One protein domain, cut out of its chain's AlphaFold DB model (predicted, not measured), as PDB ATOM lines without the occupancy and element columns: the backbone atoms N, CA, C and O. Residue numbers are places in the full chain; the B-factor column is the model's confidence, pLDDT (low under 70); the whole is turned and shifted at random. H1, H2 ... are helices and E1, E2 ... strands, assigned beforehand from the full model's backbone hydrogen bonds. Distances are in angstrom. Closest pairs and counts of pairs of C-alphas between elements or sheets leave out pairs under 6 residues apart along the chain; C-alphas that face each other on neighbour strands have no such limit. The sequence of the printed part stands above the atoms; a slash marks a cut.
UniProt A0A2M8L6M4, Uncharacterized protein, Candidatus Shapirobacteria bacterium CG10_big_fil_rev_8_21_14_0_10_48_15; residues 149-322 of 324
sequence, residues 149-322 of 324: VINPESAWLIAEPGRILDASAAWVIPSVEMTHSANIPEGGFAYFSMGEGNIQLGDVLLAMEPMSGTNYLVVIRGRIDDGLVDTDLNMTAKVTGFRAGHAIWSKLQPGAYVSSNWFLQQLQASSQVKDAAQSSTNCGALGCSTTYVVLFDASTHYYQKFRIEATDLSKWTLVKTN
ATOM      1  N   VAL A 149      51.211 -15.710 -21.960       90.38
ATOM      2  CA  VAL A 149      50.365 -15.506 -23.134       90.38
ATOM      3  C   VAL A 149      48.945 -15.212 -22.661       90.38
ATOM      4  O   VAL A 149      48.452 -15.885 -21.757       90.38
ATOM      5  N   ILE A 150      48.293 -14.209 -23.253       89.25
ATOM      6  CA  ILE A 150      46.884 -13.881 -22.961       89.25
ATOM      7  C   ILE A 150      45.946 -14.826 -23.705       89.25
ATOM      8  O   ILE A 150      44.990 -15.333 -23.133       89.25
ATOM      9  N   ASN A 151      46.243 -15.068 -24.981       91.56
ATOM     10  CA  ASN A 151      45.525 -15.998 -25.838       91.56
ATOM     11  C   ASN A 151      46.546 -16.820 -26.652       91.56
ATOM     12  O   ASN A 151      47.311 -16.213 -27.413       91.56
ATOM     13  N   PRO A 152      46.567 -18.165 -26.524       91.88
ATOM     14  CA  PRO A 152      47.462 -19.049 -27.275       91.88
ATOM     15  C   PRO A 152      47.493 -18.793 -28.785       91.88
ATOM     16  O   PRO A 152      48.562 -18.837 -29.385       91.88
ATOM     17  N   GLU A 153      46.356 -18.456 -29.396       92.19
ATOM     18  CA  GLU A 153      46.268 -18.204 -30.840       92.19
ATOM     19  C   GLU A 153      46.955 -16.901 -31.265       92.19
ATOM     20  O   GLU A 153      47.381 -16.783 -32.408       92.19
ATOM     21  N   SER A 154      47.104 -15.943 -30.344       92.12
ATOM     22  CA  SER A 154      47.781 -14.653 -30.569       92.12
ATOM     23  C   SER A 154      49.257 -14.648 -30.149       92.12
ATOM     24  O   SER A 154      49.952 -13.646 -30.336       92.12
ATOM     25  N   ALA A 155      49.748 -15.755 -29.577       91.69
ATOM     26  CA  ALA A 155      51.057 -15.847 -28.923       91.69
ATOM     27  C   ALA A 155      52.248 -15.568 -29.851       91.69
ATOM     28  O   ALA A 155      53.351 -15.291 -29.388       91.69
ATOM     29  N   TRP A 156      52.036 -15.652 -31.162       90.50
ATOM     30  CA  TRP A 156      53.040 -15.346 -32.177       90.50
ATOM     31  C   TRP A 156      53.354 -13.842 -32.284       90.50
ATOM     32  O   TRP A 156      54.362 -13.484 -32.892       90.50
ATOM     33  N   LEU A 157      52.521 -12.973 -31.693       91.81
ATOM     34  CA  LEU A 157      52.682 -11.515 -31.726       91.81
ATOM     35  C   LEU A 157      52.538 -10.859 -30.346       91.81
ATOM     36  O   LEU A 157      53.266  -9.913 -30.044       91.81
ATOM     37  N   ILE A 158      51.640 -11.367 -29.495       92.81
ATOM     38  CA  ILE A 158      51.361 -10.818 -28.161       92.81
ATOM     39  C   ILE A 158      51.732 -11.852 -27.096       92.81
ATOM     40  O   ILE A 158      51.023 -12.840 -26.894       92.81
ATOM     41  N   ALA A 159      52.839 -11.618 -26.392       92.69
ATOM     42  CA  ALA A 159      53.356 -12.511 -25.356       92.69
ATOM     43  C   ALA A 159      54.369 -11.794 -24.446       92.69
ATOM     44  O   ALA A 159      54.730 -10.643 -24.681       92.69
ATOM     45  N   GLU A 160      54.828 -12.482 -23.398       90.25
ATOM     46  CA  GLU A 160      55.967 -12.066 -22.572       90.25
ATOM     47  C   GLU A 160      57.198 -12.965 -22.782       90.25
ATOM     48  O   GLU A 160      57.009 -14.168 -22.969       90.25
ATOM     49  N   PRO A 161      58.441 -12.449 -22.681       84.88
ATOM     50  CA  PRO A 161      58.785 -11.055 -22.395       84.88
ATOM     51  C   PRO A 161      58.578 -10.187 -23.639       84.88
ATOM     52  O   PRO A 161      59.275 -10.327 -24.643       84.88
ATOM     53  N   GLY A 162      57.589  -9.303 -23.580       78.50
ATOM     54  CA  GLY A 162      57.278  -8.388 -24.659       78.50
ATOM     55  C   GLY A 162      57.975  -7.065 -24.426       78.50
ATOM     56  O   GLY A 162      58.327  -6.703 -23.300       78.50
ATOM     57  N   ARG A 163      58.199  -6.321 -25.503       73.94
ATOM     58  CA  ARG A 163      58.685  -4.952 -25.374       73.94
ATOM     59  C   ARG A 163      57.505  -4.049 -25.045       73.94
ATOM     60  O   ARG A 163      56.439  -4.116 -25.659       73.94
ATOM     61  N   ILE A 164      57.705  -3.260 -23.998       61.81
ATOM     62  CA  ILE A 164      56.797  -2.214 -23.550       61.81
ATOM     63  C   ILE A 164      57.057  -0.991 -24.435       61.81
ATOM     64  O   ILE A 164      58.211  -0.654 -24.702       61.81
ATOM     65  N   LEU A 165      55.994  -0.307 -24.863       54.03
ATOM     66  CA  LEU A 165      56.116   1.121 -25.124       54.03
ATOM     67  C   LEU A 165      56.533   1.772 -23.815       54.03
ATOM     68  O   LEU A 165      55.726   1.811 -22.886       54.03
ATOM     69  N   ASP A 166      57.745   2.315 -23.738       46.97
ATOM     70  CA  ASP A 166      57.944   3.444 -22.835       46.97
ATOM     71  C   ASP A 166      56.736   4.382 -23.027       46.97
ATOM     72  O   ASP A 166      56.356   4.694 -24.159       46.97
ATOM     73  N   ALA A 167      56.081   4.758 -21.928       45.03
ATOM     74  CA  ALA A 167      54.932   5.657 -21.921       45.03
ATOM     75  C   ALA A 167      55.215   7.007 -22.628       45.03
ATOM     76  O   ALA A 167      54.292   7.791 -22.833       45.03
ATOM     77  N   SER A 168      56.469   7.266 -23.021       45.03
ATOM     78  CA  SER A 168      56.914   8.353 -23.897       45.03
ATOM     79  C   SER A 168      56.608   8.186 -25.396       45.03
ATOM     80  O   SER A 168      56.795   9.140 -26.154       45.03
ATOM     81  N   ALA A 169      56.156   7.018 -25.864       57.88
ATOM     82  CA  ALA A 169      55.899   6.808 -27.287       57.88
ATOM     83  C   ALA A 169      54.784   7.733 -27.797       57.88
ATOM     84  O   ALA A 169      53.639   7.678 -27.347       57.88
ATOM     85  N   ALA A 170      55.138   8.593 -28.753       58.78
ATOM     86  CA  ALA A 170      54.240   9.601 -29.291       58.78
ATOM     87  C   ALA A 170      53.046   8.952 -30.006       58.78
ATOM     88  O   ALA A 170      53.195   8.273 -31.023       58.78
ATOM     89  N   TRP A 171      51.852   9.205 -29.479       79.12
ATOM     90  CA  TRP A 171      50.595   8.885 -30.137       79.12
ATOM     91  C   TRP A 171      50.288   9.943 -31.186       79.12
ATOM     92  O   TRP A 171      50.379  11.142 -30.921       79.12
ATOM     93  N   VAL A 172      49.876   9.504 -32.367       81.25
ATOM     94  CA  VAL A 172      49.311  10.394 -33.376       81.25
ATOM     95  C   VAL A 172      47.801  10.237 -33.343       81.25
ATOM     96  O   VAL A 172      47.279   9.141 -33.536       81.25
ATOM     97  N   ILE A 173      47.116  11.353 -33.109       85.25
ATOM     98  CA  ILE A 173      45.661  11.465 -33.198       85.25
ATOM     99  C   ILE A 173      45.372  12.380 -34.393       85.25
ATOM    100  O   ILE A 173      45.522  13.599 -34.269       85.25
ATOM    101  N   PRO A 174      45.035  11.843 -35.579       84.50
ATOM    102  CA  PRO A 174      44.690  12.668 -36.727       84.50
ATOM    103  C   PRO A 174      43.468  13.542 -36.426       84.50
ATOM    104  O   PRO A 174      42.398  13.055 -36.057       84.50
ATOM    105  N   SER A 175      43.623  14.847 -36.633       86.50
ATOM    106  CA  SER A 175      42.561  15.846 -36.469       86.50
ATOM    107  C   SER A 175      41.727  16.066 -37.734       86.50
ATOM    108  O   SER A 175      40.733  16.785 -37.691       86.50
ATOM    109  N   VAL A 176      42.120  15.457 -38.856       90.25
ATOM    110  CA  VAL A 176      41.474  15.611 -40.164       90.25
ATOM    111  C   VAL A 176      41.331  14.268 -40.872       90.25
ATOM    112  O   VAL A 176      42.243  13.437 -40.847       90.25
ATOM    113  N   GLU A 177      40.188  14.080 -41.527       90.94
ATOM    114  CA  GLU A 177      39.871  12.895 -42.328       90.94
ATOM    115  C   GLU A 177      40.500  13.038 -43.716       90.94
ATOM    116  O   GLU A 177      39.921  13.580 -44.654       90.94
ATOM    117  N   MET A 178      41.741  12.586 -43.837       93.31
ATOM    118  CA  MET A 178      42.471  12.538 -45.102       93.31
ATOM    119  C   MET A 178      43.300  11.259 -45.168       93.31
ATOM    120  O   MET A 178      43.327  10.483 -44.219       93.31
ATOM    121  N   THR A 179      43.986  11.012 -46.279       95.81
ATOM    122  CA  THR A 179      44.942   9.898 -46.324       95.81
ATOM    123  C   THR A 179      46.142  10.220 -45.440       95.81
ATOM    124  O   THR A 179      46.785  11.250 -45.637       95.81
ATOM    125  N   HIS A 180      46.463   9.328 -44.503       95.19
ATOM    126  CA  HIS A 180      47.682   9.403 -43.696       95.19
ATOM    127  C   HIS A 180      48.629   8.266 -44.055       95.19
ATOM    128  O   HIS A 180      48.204   7.154 -44.369       95.19
ATOM    129  N   SER A 181      49.925   8.542 -43.995       94.12
ATOM    130  CA  SER A 181      50.962   7.522 -44.108       94.12
ATOM    131  C   SER A 181      51.514   7.214 -42.725       94.12
ATOM    132  O   SER A 181      51.950   8.115 -42.010       94.12
ATOM    133  N   ALA A 182      51.496   5.940 -42.350       93.56
ATOM    134  CA  ALA A 182      52.070   5.446 -41.111       93.56
ATOM    135  C   ALA A 182      53.262   4.538 -41.425       93.56
ATOM    136  O   ALA A 182      53.194   3.670 -42.294       93.56
ATOM    137  N   ASN A 183      54.364   4.750 -40.711       92.31
ATOM    138  CA  ASN A 183      55.545   3.904 -40.821       92.31
ATOM    139  C   ASN A 183      55.322   2.591 -40.069       92.31
ATOM    140  O   ASN A 183      55.003   2.620 -38.881       92.31
ATOM    141  N   ILE A 184      55.568   1.475 -40.738       93.38
ATOM    142  CA  ILE A 184      55.571   0.130 -40.173       93.38
ATOM    143  C   ILE A 184      57.041  -0.281 -40.054       93.38
ATOM    144  O   ILE A 184      57.663  -0.577 -41.078       93.38
ATOM    145  N   PRO A 185      57.624  -0.207 -38.844       89.19
ATOM    146  CA  PRO A 185      59.058  -0.365 -38.675       89.19
ATOM    147  C   PRO A 185      59.489  -1.815 -38.884       89.19
ATOM    148  O   PRO A 185      58.862  -2.731 -38.352       89.19
ATOM    149  N   GLU A 186      60.579  -2.013 -39.610       88.25
ATOM    150  CA  GLU A 186      61.315  -3.278 -39.599       88.25
ATOM    151  C   GLU A 186      61.780  -3.625 -38.173       88.25
ATOM    152  O   GLU A 186      62.074  -2.743 -37.363       88.25
ATOM    153  N   GLY A 187      61.723  -4.911 -37.819       85.12
ATOM    154  CA  GLY A 187      62.023  -5.428 -36.481       85.12
ATOM    155  C   GLY A 187      61.033  -5.028 -35.382       85.12
ATOM    156  O   GLY A 187      61.145  -5.507 -34.251       85.12
ATOM    157  N   GLY A 188      60.068  -4.156 -35.684       89.00
ATOM    158  CA  GLY A 188      59.133  -3.594 -34.718       89.00
ATOM    159  C   GLY A 188      57.675  -3.783 -35.094       89.00
ATOM    160  O   GLY A 188      57.293  -4.680 -35.850       89.00
ATOM    161  N   PHE A 189      56.836  -2.928 -34.515       91.56
ATOM    162  CA  PHE A 189      55.393  -3.022 -34.678       91.56
ATOM    163  C   PHE A 189      54.765  -1.650 -34.898       91.56
ATOM    164  O   PHE A 189      55.321  -0.613 -34.535       91.56
ATOM    165  N   ALA A 190      53.561  -1.648 -35.446       93.69
ATOM    166  CA  ALA A 190      52.669  -0.506 -35.441       93.69
ATOM    167  C   ALA A 190      51.361  -0.888 -34.756       93.69
ATOM    168  O   ALA A 190      50.871  -2.010 -34.892       93.69
ATOM    169  N   TYR A 191      50.799   0.063 -34.027       94.00
ATOM    170  CA  TYR A 191      49.525  -0.069 -33.348       94.00
ATOM    171  C   TYR A 191      48.553   0.969 -33.887       94.00
ATOM    172  O   TYR A 191      48.921   2.133 -34.054       94.00
ATOM    173  N   PHE A 192      47.308   0.556 -34.081       94.88
ATOM    174  CA  PHE A 192      46.200   1.428 -34.428       94.88
ATOM    175  C   PHE A 192      45.010   1.119 -33.525       94.88
ATOM    176  O   PHE A 192      44.699  -0.040 -33.265       94.88
ATOM    177  N   SER A 193      44.314   2.165 -33.109       93.94
ATOM    178  CA  SER A 193      42.976   2.093 -32.550       93.94
ATOM    179  C   SER A 193      42.045   2.963 -33.373       93.94
ATOM    180  O   SER A 193      42.352   4.132 -33.577       93.94
ATOM    181  N   MET A 194      40.912   2.437 -33.830       94.25
ATOM    182  CA  MET A 194      39.943   3.203 -34.621       94.25
ATOM    183  C   MET A 194      38.579   2.521 -34.676       94.25
ATOM    184  O   MET A 194      38.508   1.301 -34.738       94.25
ATOM    185  N   GLY A 195      37.496   3.297 -34.733       93.50
ATOM    186  CA  GLY A 195      36.142   2.751 -34.909       93.50
ATOM    187  C   GLY A 195      35.804   2.319 -36.341       93.50
ATOM    188  O   GLY A 195      34.911   1.501 -36.537       93.50
ATOM    189  N   GLU A 196      36.497   2.867 -37.338       95.25
ATOM    190  CA  GLU A 196      36.305   2.579 -38.763       95.25
ATOM    191  C   GLU A 196      37.552   2.981 -39.560       95.25
ATOM    192  O   GLU A 196      38.367   3.778 -39.081       95.25
ATOM    193  N   GLY A 197      37.683   2.450 -40.775       96.50
ATOM    194  CA  GLY A 197      38.680   2.881 -41.749       96.50
ATOM    195  C   GLY A 197      39.376   1.732 -42.459       96.50
ATOM    196  O   GLY A 197      38.995   0.571 -42.357       96.50
ATOM    197  N   ASN A 198      40.420   2.073 -43.200       98.00
ATOM    198  CA  ASN A 198      41.194   1.149 -44.010       98.00
ATOM    199  C   ASN A 198      42.680   1.360 -43.756       98.00
ATOM    200  O   ASN A 198      43.149   2.500 -43.776       98.00
ATOM    201  N   ILE A 199      43.419   0.268 -43.586       98.06
ATOM    202  CA  ILE A 199      44.877   0.260 -43.499       98.06
ATOM    203  C   ILE A 199      45.405  -0.597 -44.657       98.06
ATOM    204  O   ILE A 199      45.241  -1.815 -44.665       98.06
ATOM    205  N   GLN A 200      46.019   0.047 -45.651       98.00
ATOM    206  CA  GLN A 200      46.606  -0.608 -46.823       98.00
ATOM    207  C   GLN A 200      48.120  -0.763 -46.647       98.00
ATOM    208  O   GLN A 200      48.816   0.241 -46.482       98.00
ATOM    209  N   LEU A 201      48.638  -1.991 -46.739       95.19
ATOM    210  CA  LEU A 201      50.072  -2.310 -46.747       95.19
ATOM    211  C   LEU A 201      50.405  -3.123 -47.999       95.19
ATOM    212  O   LEU A 201      50.007  -4.279 -48.109       95.19
ATOM    213  N   GLY A 202      51.152  -2.532 -48.937       92.19
ATOM    214  CA  GLY A 202      51.399  -3.176 -50.232       92.19
ATOM    215  C   GLY A 202      50.073  -3.512 -50.914       92.19
ATOM    216  O   GLY A 202      49.245  -2.618 -51.090       92.19
ATOM    217  N   ASP A 203      49.847  -4.792 -51.202       93.12
ATOM    218  CA  ASP A 203      48.616  -5.304 -51.822       93.12
ATOM    219  C   ASP A 203      47.559  -5.773 -50.804       93.12
ATOM    220  O   ASP A 203      46.447  -6.143 -51.181       93.12
ATOM    221  N   VAL A 204      47.863  -5.732 -49.502       95.56
ATOM    222  CA  VAL A 204      46.951  -6.174 -48.440       95.56
ATOM    223  C   VAL A 204      46.133  -5.001 -47.903       95.56
ATOM    224  O   VAL A 204      46.682  -4.002 -47.431       95.56
ATOM    225  N   LEU A 205      44.808  -5.158 -47.922       96.94
ATOM    226  CA  LEU A 205      43.852  -4.222 -47.335       96.94
ATOM    227  C   LEU A 205      43.262  -4.789 -46.040       96.94
ATOM    228  O   LEU A 205      42.544  -5.792 -46.060       96.94
ATOM    229  N   LEU A 206      43.504  -4.109 -44.922       97.44
ATOM    230  CA  LEU A 206      42.796  -4.342 -43.666       97.44
ATOM    231  C   LEU A 206      41.627  -3.353 -43.586       97.44
ATOM    232  O   LEU A 206      41.841  -2.155 -43.400       97.44
ATOM    233  N   ALA A 207      40.406  -3.856 -43.768       96.88
ATOM    234  CA  ALA A 207      39.183  -3.058 -43.724       96.88
ATOM    235  C   ALA A 207      38.480  -3.189 -42.365       96.88
ATOM    236  O   ALA A 207      38.173  -4.294 -41.901       96.88
ATOM    237  N   MET A 208      38.200  -2.047 -41.744       96.25
ATOM    238  CA  MET A 208      37.487  -1.914 -40.478       96.25
ATOM    239  C   MET A 208      36.131  -1.281 -40.769       96.25
ATOM    240  O   MET A 208      36.008  -0.067 -40.937       96.25
ATOM    241  N   GLU A 209      35.110  -2.128 -40.861       95.00
ATOM    242  CA  GLU A 209      33.751  -1.695 -41.168       95.00
ATOM    243  C   GLU A 209      33.164  -0.860 -40.021       95.00
ATOM    244  O   GLU A 209      33.320  -1.241 -38.852       95.00
ATOM    245  N   PRO A 210      32.458   0.241 -40.333       92.50
ATOM    246  CA  PRO A 210      31.825   1.066 -39.318       92.50
ATOM    247  C   PRO A 210      30.709   0.307 -38.608       92.50
ATOM    248  O   PRO A 210      29.742  -0.141 -39.227       92.50
ATOM    249  N   MET A 211      30.815   0.209 -37.285       93.00
ATOM    250  CA  MET A 211      29.807  -0.432 -36.449       93.00
ATOM    251  C   MET A 211      29.655   0.320 -35.128       93.00
ATOM    252  O   MET A 211      30.631   0.654 -34.459       93.00
ATOM    253  N   SER A 212      28.411   0.604 -34.736       90.56
ATOM    254  CA  SER A 212      28.137   1.277 -33.463       90.56
ATOM    255  C   SER A 212      28.582   0.413 -32.279       90.56
ATOM    256  O   SER A 212      28.412  -0.805 -32.300       90.56
ATOM    257  N   GLY A 213      29.140   1.042 -31.242       90.94
ATOM    258  CA  GLY A 213      29.634   0.346 -30.048       90.94
ATOM    259  C   GLY A 213      30.871  -0.524 -30.293       90.94
ATOM    260  O   GLY A 213      31.167  -1.391 -29.471       90.94
ATOM    261  N   THR A 214      31.570  -0.312 -31.415       93.06
ATOM    262  CA  THR A 214      32.732  -1.103 -31.826       93.06
ATOM    263  C   THR A 214      33.991  -0.256 -31.966       93.06
ATOM    264  O   THR A 214      33.957   0.821 -32.559       93.06
ATOM    265  N   ASN A 215      35.108  -0.776 -31.454       94.69
ATOM    266  CA  ASN A 215      36.448  -0.266 -31.733       94.69
ATOM    267  C   ASN A 215      37.321  -1.381 -32.325       94.69
ATOM    268  O   ASN A 215      37.107  -2.565 -32.057       94.69
ATOM    269  N   TYR A 216      38.318  -1.012 -33.119       96.19
ATOM    270  CA  TYR A 216      39.307  -1.927 -33.671       96.19
ATOM    271  C   TYR A 216      40.671  -1.622 -33.078       96.19
ATOM    272  O   TYR A 216      41.140  -0.493 -33.177       96.19
ATOM    273  N   LEU A 217      41.321  -2.642 -32.523       95.56
ATOM    274  CA  LEU A 217      42.722  -2.612 -32.130       95.56
ATOM    275  C   LEU A 217      43.542  -3.420 -33.116       95.56
ATOM    276  O   LEU A 217      43.485  -4.648 -33.123       95.56
ATOM    277  N   VAL A 218      44.302  -2.727 -33.951       96.88
ATOM    278  CA  VAL A 218      45.136  -3.336 -34.979       96.88
ATOM    279  C   VAL A 218      46.580  -3.320 -34.512       96.88
ATOM    280  O   VAL A 218      47.111  -2.264 -34.171       96.88
ATOM    281  N   VAL A 219      47.231  -4.477 -34.529       95.81
ATOM    282  CA  VAL A 219      48.671  -4.586 -34.320       95.81
ATOM    283  C   VAL A 219      49.291  -5.223 -35.543       95.81
ATOM    284  O   VAL A 219      48.905  -6.313 -35.964       95.81
ATOM    285  N   ILE A 220      50.261  -4.520 -36.106       95.88
ATOM    286  CA  ILE A 220      50.994  -4.949 -37.284       95.88
ATOM    287  C   ILE A 220      52.439  -5.175 -36.875       95.88
ATOM    288  O   ILE A 220      53.099  -4.228 -36.454       95.88
ATOM    289  N   ARG A 221      52.942  -6.400 -37.014       93.12
ATOM    290  CA  ARG A 221      54.385  -6.651 -36.993       93.12
ATOM    291  C   ARG A 221      54.955  -6.241 -38.345       93.12
ATOM    292  O   ARG A 221      54.407  -6.621 -39.381       93.12
ATOM    293  N   GLY A 222      56.006  -5.429 -38.331       91.62
ATOM    294  CA  GLY A 222      56.732  -5.084 -39.545       91.62
ATOM    295  C   GLY A 222      57.547  -6.256 -40.075       91.62
ATOM    296  O   GLY A 222      57.391  -7.396 -39.635       91.62
ATOM    297  N   ARG A 223      58.412  -5.978 -41.050       88.69
ATOM    298  CA  ARG A 223      59.313  -7.005 -41.579       88.69
ATOM    299  C   ARG A 223      60.259  -7.495 -40.488       88.69
ATOM    300  O   ARG A 223      60.597  -6.741 -39.579       88.69
ATOM    301  N   ILE A 224      60.651  -8.760 -40.568       83.50
ATOM    302  CA  ILE A 224      61.682  -9.318 -39.691       83.50
ATOM    303  C   ILE A 224      63.008  -8.621 -40.009       83.50
ATOM    304  O   ILE A 224      63.397  -8.595 -41.170       83.50
ATOM    305  N   ASP A 225      63.656  -8.087 -38.973       79.38
ATOM    306  CA  ASP A 225      64.982  -7.464 -39.036       79.38
ATOM    307  C   ASP A 225      66.018  -8.469 -39.562       79.38
ATOM    308  O   ASP A 225      66.169  -9.562 -39.002       79.38
ATOM    309  N   ASP A 226      66.697  -8.113 -40.654       79.25
ATOM    310  CA  ASP A 226      67.753  -8.922 -41.264       79.25
ATOM    311  C   ASP A 226      69.130  -8.721 -40.598       79.25
ATOM    312  O   ASP A 226      70.081  -9.445 -40.907       79.25
ATOM    313  N   GLY A 227      69.229  -7.795 -39.637       79.31
ATOM    314  CA  GLY A 227      70.440  -7.464 -38.893       79.31
ATOM    315  C   GLY A 227      71.482  -6.706 -39.716       79.31
ATOM    316  O   GLY A 227      72.615  -6.538 -39.252       79.31
ATOM    317  N   LEU A 228      71.135  -6.275 -40.931       80.38
ATOM    318  CA  LEU A 228      72.011  -5.534 -41.823       80.38
ATOM    319  C   LEU A 228      71.690  -4.040 -41.737       80.38
ATOM    320  O   LEU A 228      70.551  -3.612 -41.594       80.38
ATOM    321  N   VAL A 229      72.732  -3.218 -41.782       78.44
ATOM    322  CA  VAL A 229      72.583  -1.759 -41.823       78.44
ATOM    323  C   VAL A 229      72.365  -1.336 -43.280       78.44
ATOM    324  O   VAL A 229      72.932  -1.952 -44.182       78.44
ATOM    325  N   ASP A 230      71.569  -0.286 -43.503       77.19
ATOM    326  CA  ASP A 230      71.244   0.292 -44.822       77.19
ATOM    327  C   ASP A 230      70.474  -0.644 -45.779       77.19
ATOM    328  O   ASP A 230      70.423  -0.420 -46.992       77.19
ATOM    329  N   THR A 231      69.864  -1.706 -45.247       73.69
ATOM    330  CA  THR A 231      68.837  -2.495 -45.943       73.69
ATOM    331  C   THR A 231      67.431  -1.956 -45.685       73.69
ATOM    332  O   THR A 231      66.512  -2.353 -46.391       73.69
ATOM    333  N   ASP A 232      67.286  -1.012 -44.750       61.84
ATOM    334  CA  ASP A 232      66.074  -0.516 -44.096       61.84
ATOM    335  C   ASP A 232      64.783  -0.583 -44.938       61.84
ATOM    336  O   ASP A 232      64.424   0.316 -45.704       61.84
ATOM    337  N   LEU A 233      64.011  -1.656 -44.716       76.56
ATOM    338  CA  LEU A 233      62.791  -2.000 -45.451       76.56
ATOM    339  C   LEU A 233      61.512  -1.614 -44.700       76.56
ATOM    340  O   LEU A 233      60.508  -2.341 -44.728       76.56
ATOM    341  N   ASN A 234      61.520  -0.453 -44.044       88.62
ATOM    342  CA  ASN A 234      60.314   0.089 -43.431       88.62
ATOM    343  C   ASN A 234      59.164   0.112 -44.445       88.62
ATOM    344  O   ASN A 234      59.281   0.636 -45.555       88.62
ATOM    345  N   MET A 235      58.017  -0.440 -44.055       92.00
ATOM    346  CA  MET A 235      56.836  -0.418 -44.907       92.00
ATOM    347  C   MET A 235      56.013   0.834 -44.626       92.00
ATOM    348  O   MET A 235      55.949   1.333 -43.503       92.00
ATOM    349  N   THR A 236      55.341   1.343 -45.655       94.94
ATOM    350  CA  THR A 236      54.378   2.435 -45.493       94.94
ATOM    351  C   THR A 236      52.969   1.870 -45.521       94.94
ATOM    352  O   THR A 236      52.529   1.337 -46.539       94.94
ATOM    353  N   ALA A 237      52.246   2.033 -44.417       96.38
ATOM    354  CA  ALA A 237      50.811   1.825 -44.373       96.38
ATOM    355  C   ALA A 237      50.086   3.101 -44.814       96.38
ATOM    356  O   ALA A 237      50.376   4.190 -44.312       96.38
ATOM    357  N   LYS A 238      49.127   2.979 -45.733       97.50
ATOM    358  CA  LYS A 238      48.210   4.069 -46.090       97.50
ATOM    359  C   LYS A 238      46.911   3.892 -45.320       97.50
ATOM    360  O   LYS A 238      46.210   2.903 -45.513       97.50
ATOM    361  N   VAL A 239      46.597   4.856 -44.464       97.62
ATOM    362  CA  VAL A 239      45.395   4.866 -43.631       97.62
ATOM    363  C   VAL A 239      44.376   5.822 -44.239       97.62
ATOM    364  O   VAL A 239      44.694   6.984 -44.501       97.62
ATOM    365  N   THR A 240      43.160   5.343 -44.499       97.69
ATOM    366  CA  THR A 240      42.094   6.114 -45.167       97.69
ATOM    367  C   THR A 240      40.726   5.825 -44.558       97.69
ATOM    368  O   THR A 240      40.551   4.807 -43.894       97.69
ATOM    369  N   GLY A 241      39.755   6.720 -44.778       95.94
ATOM    370  CA  GLY A 241      38.355   6.505 -44.385       95.94
ATOM    371  C   GLY A 241      38.131   6.318 -42.883       95.94
ATOM    372  O   GLY A 241      37.145   5.706 -42.495       95.94
ATOM    373  N   PHE A 242      39.062   6.781 -42.049       94.94
ATOM    374  CA  PHE A 242      38.936   6.728 -40.598       94.94
ATOM    375  C   PHE A 242      38.213   7.968 -40.077       94.94
ATOM    376  O   PHE A 242      38.216   9.019 -40.719       94.94
ATOM    377  N   ARG A 243      37.688   7.869 -38.855       91.62
ATOM    378  CA  ARG A 243      37.090   8.999 -38.142       91.62
ATOM    379  C   ARG A 243      38.141   9.807 -37.385       91.62
ATOM    380  O   ARG A 243      38.788   9.287 -36.466       91.62
ATOM    381  N   ALA A 244      38.302  11.076 -37.749       89.62
ATOM    382  CA  ALA A 244      39.238  11.975 -37.073       89.62
ATOM    383  C   ALA A 244      38.887  12.142 -35.582       89.62
ATOM    384  O   ALA A 244      37.720  12.095 -35.192       89.62
ATOM    385  N   GLY A 245      39.902  12.292 -34.730       83.19
ATOM    386  CA  GLY A 245      39.742  12.387 -33.272       83.19
ATOM    387  C   GLY A 245      39.381  11.078 -32.550       83.19
ATOM    388  O   GLY A 245      39.531  11.014 -31.335       83.19
ATOM    389  N   HIS A 246      38.950  10.038 -33.271       87.31
ATOM    390  CA  HIS A 246      38.764   8.680 -32.737       87.31
ATOM    391  C   HIS A 246      39.961   7.786 -33.086       87.31
ATOM    392  O   HIS A 246      40.420   7.000 -32.260       87.31
ATOM    393  N   ALA A 247      40.494   7.908 -34.305       91.56
ATOM    394  CA  ALA A 247      41.675   7.154 -34.695       91.56
ATOM    395  C   ALA A 247      42.904   7.574 -33.871       91.56
ATOM    396  O   ALA A 247      43.146   8.758 -33.651       91.56
ATOM    397  N   ILE A 248      43.689   6.591 -33.446       91.31
ATOM    398  CA  ILE A 248      44.967   6.759 -32.758       91.31
ATOM    399  C   ILE A 248      45.933   5.753 -33.366       91.31
ATOM    400  O   ILE A 248      45.576   4.588 -33.530       91.31
ATOM    401  N   TRP A 249      47.164   6.151 -33.658       91.25
ATOM    402  CA  TRP A 249      48.204   5.186 -34.000       91.25
ATOM    403  C   TRP A 249      49.560   5.549 -33.423       91.25
ATOM    404  O   TRP A 249      49.841   6.703 -33.097       91.25
ATOM    405  N   SER A 250      50.400   4.534 -33.277       89.75
ATOM    406  CA  SER A 250      51.749   4.661 -32.740       89.75
ATOM    407  C   SER A 250      52.663   3.595 -33.336       89.75
ATOM    408  O   SER A 250      52.208   2.560 -33.827       89.75
ATOM    409  N   LYS A 251      53.968   3.858 -33.293       88.06
ATOM    410  CA  LYS A 251      55.005   2.874 -33.611       88.06
ATOM    411  C   LYS A 251      55.481   2.270 -32.299       88.06
ATOM    412  O   LYS A 251      55.744   3.008 -31.351       88.06
ATOM    413  N   LEU A 252      55.611   0.951 -32.248       82.50
ATOM    414  CA  LEU A 252      56.171   0.255 -31.095       82.50
ATOM    415  C   LEU A 252      57.650  -0.048 -31.337       82.50
ATOM    416  O   LEU A 252      58.080  -0.220 -32.480       82.50
ATOM    417  N   GLN A 253      58.421  -0.098 -30.250       80.25
ATOM    418  CA  GLN A 253      59.847  -0.412 -30.310       80.25
ATOM    419  C   GLN A 253      60.093  -1.810 -30.904       80.25
ATOM    420  O   GLN A 253      59.236  -2.691 -30.758       80.25
ATOM    421  N   PRO A 254      61.265  -2.034 -31.524       82.69
ATOM    422  CA  PRO A 254      61.669  -3.354 -31.981       82.69
ATOM    423  C   PRO A 254      61.658  -4.397 -30.865       82.69
ATOM    424  O   PRO A 254      62.054  -4.118 -29.729       82.69
ATOM    425  N   GLY A 255      61.217  -5.613 -31.182       81.38
ATOM    426  CA  GLY A 255      61.138  -6.696 -30.209       81.38
ATOM    427  C   GLY A 255      60.494  -7.965 -30.748       81.38
ATOM    428  O   GLY A 255      59.841  -7.967 -31.783       81.38
ATOM    429  N   ALA A 256      60.650  -9.055 -29.998       83.44
ATOM    430  CA  ALA A 256      60.045 -10.343 -30.332       83.44
ATOM    431  C   ALA A 256      58.510 -10.319 -30.253       83.44
ATOM    432  O   ALA A 256      57.831 -10.927 -31.078       83.44
ATOM    433  N   TYR A 257      57.979  -9.619 -29.249       90.44
ATOM    434  CA  TYR A 257      56.556  -9.575 -28.939       90.44
ATOM    435  C   TYR A 257      56.139  -8.188 -28.470       90.44
ATOM    436  O   TYR A 257      56.917  -7.468 -27.832       90.44
ATOM    437  N   VAL A 258      54.867  -7.873 -28.682       91.06
ATOM    438  CA  VAL A 258      54.181  -6.813 -27.948       91.06
ATOM    439  C   VAL A 258      53.857  -7.322 -26.545       91.06
ATOM    440  O   VAL A 258      53.294  -8.409 -26.400       91.06
ATOM    441  N   SER A 259      54.198  -6.539 -25.512       90.69
ATOM    442  CA  SER A 259      53.879  -6.908 -24.125       90.69
ATOM    443  C   SER A 259      52.384  -7.155 -23.957       90.69
ATOM    444  O   SER A 259      51.542  -6.311 -24.269       90.69
ATOM    445  N   SER A 260      52.074  -8.318 -23.392       90.50
ATOM    446  CA  SER A 260      50.724  -8.720 -23.026       90.50
ATOM    447  C   SER A 260      50.085  -7.713 -22.069       90.50
ATOM    448  O   SER A 260      48.955  -7.274 -22.279       90.50
ATOM    449  N   ASN A 261      50.815  -7.298 -21.034       87.56
ATOM    450  CA  ASN A 261      50.274  -6.357 -20.052       87.56
ATOM    451  C   ASN A 261      49.942  -5.001 -20.692       87.56
ATOM    452  O   ASN A 261      48.869  -4.454 -20.440       87.56
ATOM    453  N   TRP A 262      50.830  -4.485 -21.548       87.88
ATOM    454  CA  TRP A 262      50.575  -3.241 -22.275       87.88
ATOM    455  C   TRP A 262      49.368  -3.377 -23.211       87.88
ATOM    456  O   TRP A 262      48.487  -2.518 -23.214       87.88
ATOM    457  N   PHE A 263      49.284  -4.479 -23.960       90.50
ATOM    458  CA  PHE A 263      48.176  -4.711 -24.881       90.50
ATOM    459  C   PHE A 263      46.830  -4.770 -24.145       90.50
ATOM    460  O   PHE A 263      45.857  -4.164 -24.591       90.50
ATOM    461  N   LEU A 264      46.775  -5.426 -22.980       89.38
ATOM    462  CA  LEU A 264      45.573  -5.451 -22.143       89.38
ATOM    463  C   LEU A 264      45.159  -4.061 -21.663       89.38
ATOM    464  O   LEU A 264      43.965  -3.784 -21.626       89.38
ATOM    465  N   GLN A 265      46.104  -3.178 -21.337       86.62
ATOM    466  CA  GLN A 265      45.779  -1.796 -20.969       86.62
ATOM    467  C   GLN A 265      45.140  -1.041 -22.140       86.62
ATOM    468  O   GLN A 265      44.149  -0.337 -21.947       86.62
ATOM    469  N   GLN A 266      45.647  -1.228 -23.363       87.50
ATOM    470  CA  GLN A 266      45.047  -0.632 -24.561       87.50
ATOM    471  C   GLN A 266      43.656  -1.205 -24.854       87.50
ATOM    472  O   GLN A 266      42.723  -0.470 -25.186       87.50
ATOM    473  N   LEU A 267      43.494  -2.516 -24.672       89.31
ATOM    474  CA  LEU A 267      42.213  -3.202 -24.789       89.31
ATOM    475  C   LEU A 267      41.198  -2.703 -23.753       89.31
ATOM    476  O   LEU A 267      40.048  -2.450 -24.104       89.31
ATOM    477  N   GLN A 268      41.617  -2.495 -22.505       87.38
ATOM    478  CA  GLN A 268      40.795  -1.905 -21.446       87.38
ATOM    479  C   GLN A 268      40.397  -0.463 -21.762       87.38
ATOM    480  O   GLN A 268      39.218  -0.130 -21.651       87.38
ATOM    481  N   ALA A 269      41.344   0.374 -22.200       82.88
ATOM    482  CA  ALA A 269      41.067   1.750 -22.618       82.88
ATOM    483  C   ALA A 269      40.077   1.813 -23.793       82.88
ATOM    484  O   ALA A 269      39.273   2.737 -23.883       82.88
ATOM    485  N   SER A 270      40.095   0.796 -24.656       83.31
ATOM    486  CA  SER A 270      39.216   0.696 -25.822       83.31
ATOM    487  C   SER A 270      37.827   0.144 -25.526       83.31
ATOM    488  O   SER A 270      36.879   0.449 -26.246       83.31
ATOM    489  N   SER A 271      37.698  -0.659 -24.469       79.62
ATOM    490  CA  SER A 271      36.494  -1.461 -24.203       79.62
ATOM    491  C   SER A 271      35.777  -1.077 -22.904       79.62
ATOM    492  O   SER A 271      34.975  -1.868 -22.436       79.62
ATOM    493  N   GLN A 272      36.114   0.071 -22.294       70.38
ATOM    494  CA  GLN A 272      35.670   0.546 -20.968       70.38
ATOM    495  C   GLN A 272      35.061  -0.546 -20.072       70.38
ATOM    496  O   GLN A 272      33.846  -0.672 -19.910       70.38
ATOM    497  N   VAL A 273      35.933  -1.341 -19.455       65.31
ATOM    498  CA  VAL A 273      35.500  -2.277 -18.417       65.31
ATOM    499  C   VAL A 273      34.990  -1.451 -17.236       65.31
ATOM    500  O   VAL A 273      35.689  -0.555 -16.768       65.31
ATOM    501  N   LYS A 274      33.776  -1.757 -16.767       57.19
ATOM    502  CA  LYS A 274      32.990  -0.979 -15.787       57.19
ATOM    503  C   LYS A 274      33.719  -0.664 -14.464       57.19
ATOM    504  O   LYS A 274      33.309   0.255 -13.763       57.19
ATOM    505  N   ASP A 275      34.816  -1.367 -14.178       57.28
ATOM    506  CA  ASP A 275      35.625  -1.247 -12.960       57.28
ATOM    507  C   ASP A 275      37.072  -0.768 -13.211       57.28
ATOM    508  O   ASP A 275      37.882  -0.701 -12.285       57.28
ATOM    509  N   ALA A 276      37.435  -0.425 -14.453       57.31
ATOM    510  CA  ALA A 276      38.737   0.161 -14.750       57.31
ATOM    511  C   ALA A 276      38.727   1.638 -14.330       57.31
ATOM    512  O   ALA A 276      38.048   2.468 -14.936       57.31
ATOM    513  N   ALA A 277      39.462   1.969 -13.267       53.56
ATOM    514  CA  ALA A 277      39.637   3.338 -12.799       53.56
ATOM    515  C   ALA A 277      40.085   4.250 -13.959       53.56
ATOM    516  O   ALA A 277      41.194   4.100 -14.459       53.56
ATOM    517  N   GLN A 278      39.186   5.143 -14.391       51.06
ATOM    518  CA  GLN A 278      39.386   6.268 -15.316       51.06
ATOM    519  C   GLN A 278      40.616   6.170 -16.237       51.06
ATOM    520  O   GLN A 278      41.580   6.918 -16.085       51.06
ATOM    521  N   SER A 279      40.579   5.290 -17.237       52.66
ATOM    522  CA  SER A 279      41.445   5.450 -18.404       52.66
ATOM    523  C   SER A 279      40.754   6.369 -19.409       52.66
ATOM    524  O   SER A 279      39.538   6.309 -19.609       52.66
ATOM    525  N   SER A 280      41.520   7.266 -20.027       60.91
ATOM    526  CA  SER A 280      41.070   8.010 -21.200       60.91
ATOM    527  C   SER A 280      40.641   7.000 -22.263       60.91
ATOM    528  O   SER A 280      41.479   6.278 -22.805       60.91
ATOM    529  N   THR A 281      39.340   6.908 -22.515       69.94
ATOM    530  CA  THR A 281      38.806   6.007 -23.532       69.94
ATOM    531  C   THR A 281      38.960   6.656 -24.899       69.94
ATOM    532  O   THR A 281      38.702   7.849 -25.072       69.94
ATOM    533  N   ASN A 282      39.389   5.865 -25.875       72.25
ATOM    534  CA  ASN A 282      39.398   6.276 -27.275       72.25
ATOM    535  C   ASN A 282      38.034   6.044 -27.948       72.25
ATOM    536  O   ASN A 282      37.802   6.606 -29.007       72.25
ATOM    537  N   CYS A 283      37.106   5.320 -27.313       79.50
ATOM    538  CA  CYS A 283      35.757   5.056 -27.810       79.50
ATOM    539  C   CYS A 283      34.685   5.792 -26.977       79.50
ATOM    540  O   CYS A 283      33.847   5.202 -26.302       79.50
ATOM    541  N   GLY A 284      34.699   7.128 -27.013       75.62
ATOM    542  CA  GLY A 284      33.691   7.958 -26.339       75.62
ATOM    543  C   GLY A 284      33.680   7.830 -24.806       75.62
ATOM    544  O   GLY A 284      34.515   7.168 -24.202       75.62
ATOM    545  N   ALA A 285      32.732   8.494 -24.140       75.56
ATOM    546  CA  ALA A 285      32.721   8.571 -22.673       75.56
ATOM    547  C   ALA A 285      32.397   7.237 -21.975       75.56
ATOM    548  O   ALA A 285      32.805   7.038 -20.831       75.56
ATOM    549  N   LEU A 286      31.662   6.347 -22.652       77.56
ATOM    550  CA  LEU A 286      31.223   5.053 -22.116       77.56
ATOM    551  C   LEU A 286      31.947   3.842 -22.739       77.56
ATOM    552  O   LEU A 286      31.548   2.700 -22.526       77.56
ATOM    553  N   GLY A 287      32.997   4.086 -23.528       81.19
ATOM    554  CA  GLY A 287      33.698   3.033 -24.256       81.19
ATOM    555  C   GLY A 287      32.851   2.335 -25.321       81.19
ATOM    556  O   GLY A 287      31.698   2.679 -25.597       81.19
ATOM    557  N   CYS A 288      33.457   1.310 -25.913       89.31
ATOM    558  CA  CYS A 288      32.816   0.407 -26.857       89.31
ATOM    559  C   CYS A 288      32.420  -0.896 -26.156       89.31
ATOM    560  O   CYS A 288      33.189  -1.434 -25.364       89.31
ATOM    561  N   SER A 289      31.245  -1.438 -26.486       92.19
ATOM    562  CA  SER A 289      30.778  -2.728 -25.959       92.19
ATOM    563  C   SER A 289      31.544  -3.916 -26.537       92.19
ATOM    564  O   SER A 289      31.632  -4.964 -25.898       92.19
ATOM    565  N   THR A 290      32.092  -3.761 -27.740       93.88
ATOM    566  CA  THR A 290      32.853  -4.795 -28.437       93.88
ATOM    567  C   THR A 290      34.138  -4.191 -28.995       93.88
ATOM    568  O   THR A 290      34.124  -3.120 -29.599       93.88
ATOM    569  N   THR A 291      35.245  -4.914 -28.855       94.81
ATOM    570  CA  THR A 291      36.513  -4.571 -29.501       94.81
ATOM    571  C   THR A 291      36.944  -5.709 -30.411       94.81
ATOM    572  O   THR A 291      36.973  -6.873 -30.003       94.81
ATOM    573  N   TYR A 292      37.292  -5.385 -31.655       97.25
ATOM    574  CA  TYR A 292      37.935  -6.331 -32.557       97.25
ATOM    575  C   TYR A 292      39.444  -6.166 -32.487       97.25
ATOM    576  O   TYR A 292      39.966  -5.089 -32.755       97.25
ATOM    577  N   VAL A 293      40.150  -7.246 -32.176       97.25
ATOM    578  CA  VAL A 293      41.613  -7.281 -32.233       97.25
ATOM    579  C   VAL A 293      42.025  -7.836 -33.583       97.25
ATOM    580  O   VAL A 293      41.637  -8.947 -33.932       97.25
ATOM    581  N   VAL A 294      42.797  -7.069 -34.341       97.88
ATOM    582  CA  VAL A 294      43.302  -7.432 -35.664       97.88
ATOM    583  C   VAL A 294      44.816  -7.560 -35.577       97.88
ATOM    584  O   VAL A 294      45.505  -6.585 -35.295       97.88
ATOM    585  N   LEU A 295      45.337  -8.759 -35.802       97.31
ATOM    586  CA  LEU A 295      46.765  -9.055 -35.764       97.31
ATOM    587  C   LEU A 295      47.235  -9.351 -37.179       97.31
ATOM    588  O   LEU A 295      46.625 -10.171 -37.868       97.31
ATOM    589  N   PHE A 296      48.302  -8.687 -37.605       96.69
ATOM    590  CA  PHE A 296      48.842  -8.850 -38.947       96.69
ATOM    591  C   PHE A 296      50.366  -8.925 -38.930       96.69
ATOM    592  O   PHE A 296      51.031  -8.145 -38.248       96.69
ATOM    593  N   ASP A 297      50.913  -9.850 -39.708       93.75
ATOM    594  CA  ASP A 297      52.337  -9.950 -39.979       93.75
ATOM    595  C   ASP A 297      52.665  -9.462 -41.386       93.75
ATOM    596  O   ASP A 297      52.243 -10.064 -42.372       93.75
ATOM    597  N   ALA A 298      53.474  -8.413 -41.497       93.00
ATOM    598  CA  ALA A 298      53.820  -7.854 -42.795       93.00
ATOM    599  C   ALA A 298      54.738  -8.761 -43.634       93.00
ATOM    600  O   ALA A 298      54.711  -8.664 -44.857       93.00
ATOM    601  N   SER A 299      55.535  -9.642 -43.016       88.94
ATOM    602  CA  SER A 299      56.447 -10.544 -43.737       88.94
ATOM    603  C   SER A 299      55.732 -11.728 -44.389       88.94
ATOM    604  O   SER A 299      55.996 -12.048 -45.543       88.94
ATOM    605  N   THR A 300      54.843 -12.390 -43.653       90.25
ATOM    606  CA  THR A 300      54.140 -13.604 -44.108       90.25
ATOM    607  C   THR A 300      52.730 -13.328 -44.614       90.25
ATOM    608  O   THR A 300      52.071 -14.232 -45.118       90.25
ATOM    609  N   HIS A 301      52.245 -12.095 -44.448       92.69
ATOM    610  CA  HIS A 301      50.848 -11.712 -44.644       92.69
ATOM    611  C   HIS A 301      49.864 -12.503 -43.772       92.69
ATOM    612  O   HIS A 301      48.665 -12.518 -44.059       92.69
ATOM    613  N   TYR A 302      50.332 -13.144 -42.699       94.25
ATOM    614  CA  TYR A 302      49.458 -13.853 -41.776       94.25
ATOM    615  C   TYR A 302      48.558 -12.875 -41.012       94.25
ATOM    616  O   TYR A 302      49.005 -11.831 -40.536       94.25
ATOM    617  N   TYR A 303      47.276 -13.210 -40.914       94.75
ATOM    618  CA  TYR A 303      46.214 -12.348 -40.421       94.75
ATOM    619  C   TYR A 303      45.275 -13.115 -39.493       94.75
ATOM    620  O   TYR A 303      44.780 -14.189 -39.837       94.75
ATOM    621  N   GLN A 304      44.926 -12.497 -38.367       97.12
ATOM    622  CA  GLN A 304      43.847 -12.950 -37.495       97.12
ATOM    623  C   GLN A 304      42.999 -11.771 -37.019       97.12
ATOM    624  O   GLN A 304      43.508 -10.692 -36.721       97.12
ATOM    625  N   LYS A 305      41.691 -11.994 -36.887       97.69
ATOM    626  CA  LYS A 305      40.745 -11.063 -36.270       97.69
ATOM    627  C   LYS A 305      39.964 -11.771 -35.184       97.69
ATOM    628  O   LYS A 305      39.266 -12.745 -35.462       97.69
ATOM    629  N   PHE A 306      40.026 -11.231 -33.979       98.06
ATOM    630  CA  PHE A 306      39.287 -11.691 -32.814       98.06
ATOM    631  C   PHE A 306      38.204 -10.685 -32.446       98.06
ATOM    632  O   PHE A 306      38.378  -9.484 -32.633       98.06
ATOM    633  N   ARG A 307      37.099 -11.173 -31.894       97.25
ATOM    634  CA  ARG A 307      36.059 -10.381 -31.239       97.25
ATOM    635  C   ARG A 307      36.169 -10.566 -29.734       97.25
ATOM    636  O   ARG A 307      36.247 -11.705 -29.267       97.25
ATOM    637  N   ILE A 308      36.148  -9.458 -29.006       95.50
ATOM    638  CA  ILE A 308      36.245  -9.409 -27.549       95.50
ATOM    639  C   ILE A 308      35.110  -8.535 -27.025       95.50
ATOM    640  O   ILE A 308      34.851  -7.456 -27.560       95.50
ATOM    641  N   GLU A 309      34.427  -9.005 -25.987       94.25
ATOM    642  CA  GLU A 309      33.349  -8.259 -25.339       94.25
ATOM    643  C   GLU A 309      33.896  -7.447 -24.167       94.25
ATOM    644  O   GLU A 309      34.693  -7.948 -23.378       94.25
ATOM    645  N   ALA A 310      33.401  -6.222 -23.993       89.75
ATOM    646  CA  ALA A 310      33.763  -5.344 -22.878       89.75
ATOM    647  C   ALA A 310      33.525  -5.977 -21.496       89.75
ATOM    648  O   ALA A 310      34.200  -5.645 -20.523       89.75
ATOM    649  N   THR A 311      32.566  -6.900 -21.402       89.62
ATOM    650  CA  THR A 311      32.228  -7.598 -20.157       89.62
ATOM    651  C   THR A 311      33.249  -8.661 -19.758       89.62
ATOM    652  O   THR A 311      33.269  -9.054 -18.596       89.62
ATOM    653  N   ASP A 312      34.060  -9.158 -20.697       91.19
ATOM    654  CA  ASP A 312      35.052 -10.204 -20.445       91.19
ATOM    655  C   ASP A 312      36.211 -10.123 -21.454       91.19
ATOM    656  O   ASP A 312      36.184 -10.724 -22.530       91.19
ATOM    657  N   LEU A 313      37.269  -9.404 -21.071       90.31
ATOM    658  CA  LEU A 313      38.461  -9.232 -21.906       90.31
ATOM    659  C   LEU A 313      39.326 -10.495 -22.029       90.31
ATOM    660  O   LEU A 313      40.270 -10.512 -22.822       90.31
ATOM    661  N   SER A 314      39.042 -11.538 -21.246       90.62
ATOM    662  CA  SER A 314      39.759 -12.813 -21.331       90.62
ATOM    663  C   SER A 314      39.208 -13.714 -22.436       90.62
ATOM    664  O   SER A 314      39.915 -14.590 -22.934       90.62
ATOM    665  N   LYS A 315      37.969 -13.471 -22.882       93.88
ATOM    666  CA  LYS A 315      37.296 -14.292 -23.885       93.88
ATOM    667  C   LYS A 315      37.475 -13.732 -25.293       93.88
ATOM    668  O   LYS A 315      36.802 -12.792 -25.709       93.88
ATOM    669  N   TRP A 316      38.363 -14.365 -26.050       96.12
ATOM    670  CA  TRP A 316      38.674 -13.990 -27.426       96.12
ATOM    671  C   TRP A 316      38.011 -14.979 -28.376       96.12
ATOM    672  O   TRP A 316      38.271 -16.176 -28.314       96.12
ATOM    673  N   THR A 317      37.143 -14.486 -29.256       97.44
ATOM    674  CA  THR A 317      36.489 -15.320 -30.274       97.44
ATOM    675  C   THR A 317      37.147 -15.062 -31.620       97.44
ATOM    676  O   THR A 317      37.052 -13.943 -32.120       97.44
ATOM    677  N   LEU A 318      37.808 -16.055 -32.216       96.94
ATOM    678  CA  LEU A 318      38.348 -15.919 -33.570       96.94
ATOM    679  C   LEU A 318      37.194 -15.730 -34.570       96.94
ATOM    680  O   LEU A 318      36.263 -16.528 -34.623       96.94
ATOM    681  N   VAL A 319      37.248 -14.651 -35.349       97.12
ATOM    682  CA  VAL A 319      36.231 -14.277 -36.347       97.12
ATOM    683  C   VAL A 319      36.718 -14.557 -37.758       97.12
ATOM    684  O   VAL A 319      35.937 -14.950 -38.620       97.12
ATOM    685  N   LYS A 320      38.000 -14.297 -38.021       95.81
ATOM    686  CA  LYS A 320      38.595 -14.459 -39.347       95.81
ATOM    687  C   LYS A 320      40.082 -14.755 -39.217       95.81
ATOM    688  O   LYS A 320      40.758 -14.130 -38.407       95.81
ATOM    689  N   THR A 321      40.577 -15.657 -40.050       95.06
ATOM    690  CA  THR A 321      42.000 -15.949 -40.247       95.06
ATOM    691  C   THR A 321      42.248 -16.199 -41.733       95.06
ATOM    692  O   THR A 321      41.297 -16.471 -42.467       95.06
ATOM    693  N   ASN A 322      43.491 -16.062 -42.181       90.62
ATOM    694  CA  ASN A 322      43.933 -16.527 -43.498       90.62
ATOM    695  C   ASN A 322      44.957 -17.672 -43.409       90.62
ATOM    696  O   ASN A 322      45.618 -17.952 -44.405       90.62
TER     697      ASN A 322
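Overview. This is residues 149 to 322 of the 324 residues of an uncharacterized protein of Candidatus Shapirobacteria bacterium CG10_big_fil_rev_8_21_14_0_10_48_15 (UniProt A0A2M8L6M4). A sandwich of two twisted sheets, only partly face to face, makes the core: the four strands E2, E7, E4 and E5 pack on the part of a six-stranded sheet made by E8, E3 and E6, while E9, E10 and E11 reach past them. The single helix H1 covers the larger sheet on the side away from the smaller one, with E1 near its first residues. The printed part has 174 residues, with the named elements E1 to E8, H1 and E9 to E11 along the chain; the class is mostly strand, though under half of the residues are in named elements. The larger sheet is mixed, in the order E8, E3, E6, E9, E10, E11, and the smaller, E2, E7, E4, E5, is antiparallel throughout. The whole is compact, with a radius of gyration of the C-alphas of 15.2 A and spans of 47, 36 and 34 A.

Arrangement. The larger sheet runs from edge strand E8, residues 248 to 252, through E3, residues 189 to 194, E6, residues 214 to 221, E9, residues 290 to 297, and E10, residues 303 to 309, to edge strand E11, residues 312 to 321. It is strongly twisted, its C-alphas up to 9.1 A off their best plane. E6 and E9 are parallel at 16 degrees, with N 217 and O 292 2.8 A apart, within hydrogen-bond range. The other neighbours are antiparallel, with N 250 and O 191 of E8 and E3 at 2.9 A, N 192 and O 218 of E3 and E6 at 2.8 A, N 293 and O 306 of E9 and E10 at 2.9 A, and N 307 and O 317 of E10 and E11 at 2.8 A. E9, E10 and E11 form a meander, each strand the antiparallel neighbour of the one before, and its two pairs are hairpins. H1, residues 260 to 271, and this sheet make two layers, a helix on one face of a sheet. H1 is on the sheet at a height of 6.7 A, over E9 and slantwise to it at 38 degrees on the local plane; their closest C-alphas are those of Ser 271 and Thr 291, 6.1 A apart. Every O i to N i+4 pair of H1 is within hydrogen-bond range. E8, H1 and E9 form a split strand-helix-strand unit, two strands that run the same way with E3 and E6 between them, its crossover right-handed. E1, residues 158 to 163, pairs with no named strand; the C-alphas of Ala 159 and Ser 260, its closest to H1, are 5.2 A apart. The smaller sheet holds E2, residues 180 to 184, E7, residues 235 to 240, E4, residues 197 to 201, and E5, residues 204 to 208. N 182 and O 237 of E2 and E7 are 2.9 A apart, N 200 and O 238 of E4 and E7 2.9 A, and N 199 and O 206 of the hairpin E4 and E5 2.9 A, each within hydrogen-bond range. In the sandwich, two sheets face to face, the facing parts are 10.5 A centre to centre and their strands stand at 21 degrees.

Along the chain. E1 begins at C-alpha 158 (51.361, -10.818, -28.161). E6 measures 22.9 A from first to last C-alpha, E9 23.2 A, E10 20.2 A and H1 16.0 A. E11 bends by 59 degrees at residue 315, measures 21.8 A and ends at C-alpha 321 (42.000, -15.949, -40.247).

Size, cuts and confidence. The C-alphas of Asp 230 and Lys 274, the two farthest apart, are 48.0 A from each other. The printed part has no cut; the links E1 to E2, E6 to E7 and H1 to E9 are long. Mean pLDDT of the printed part is 86.9, and it is under 70 at residues 164 to 170, 232 and 273 to 281.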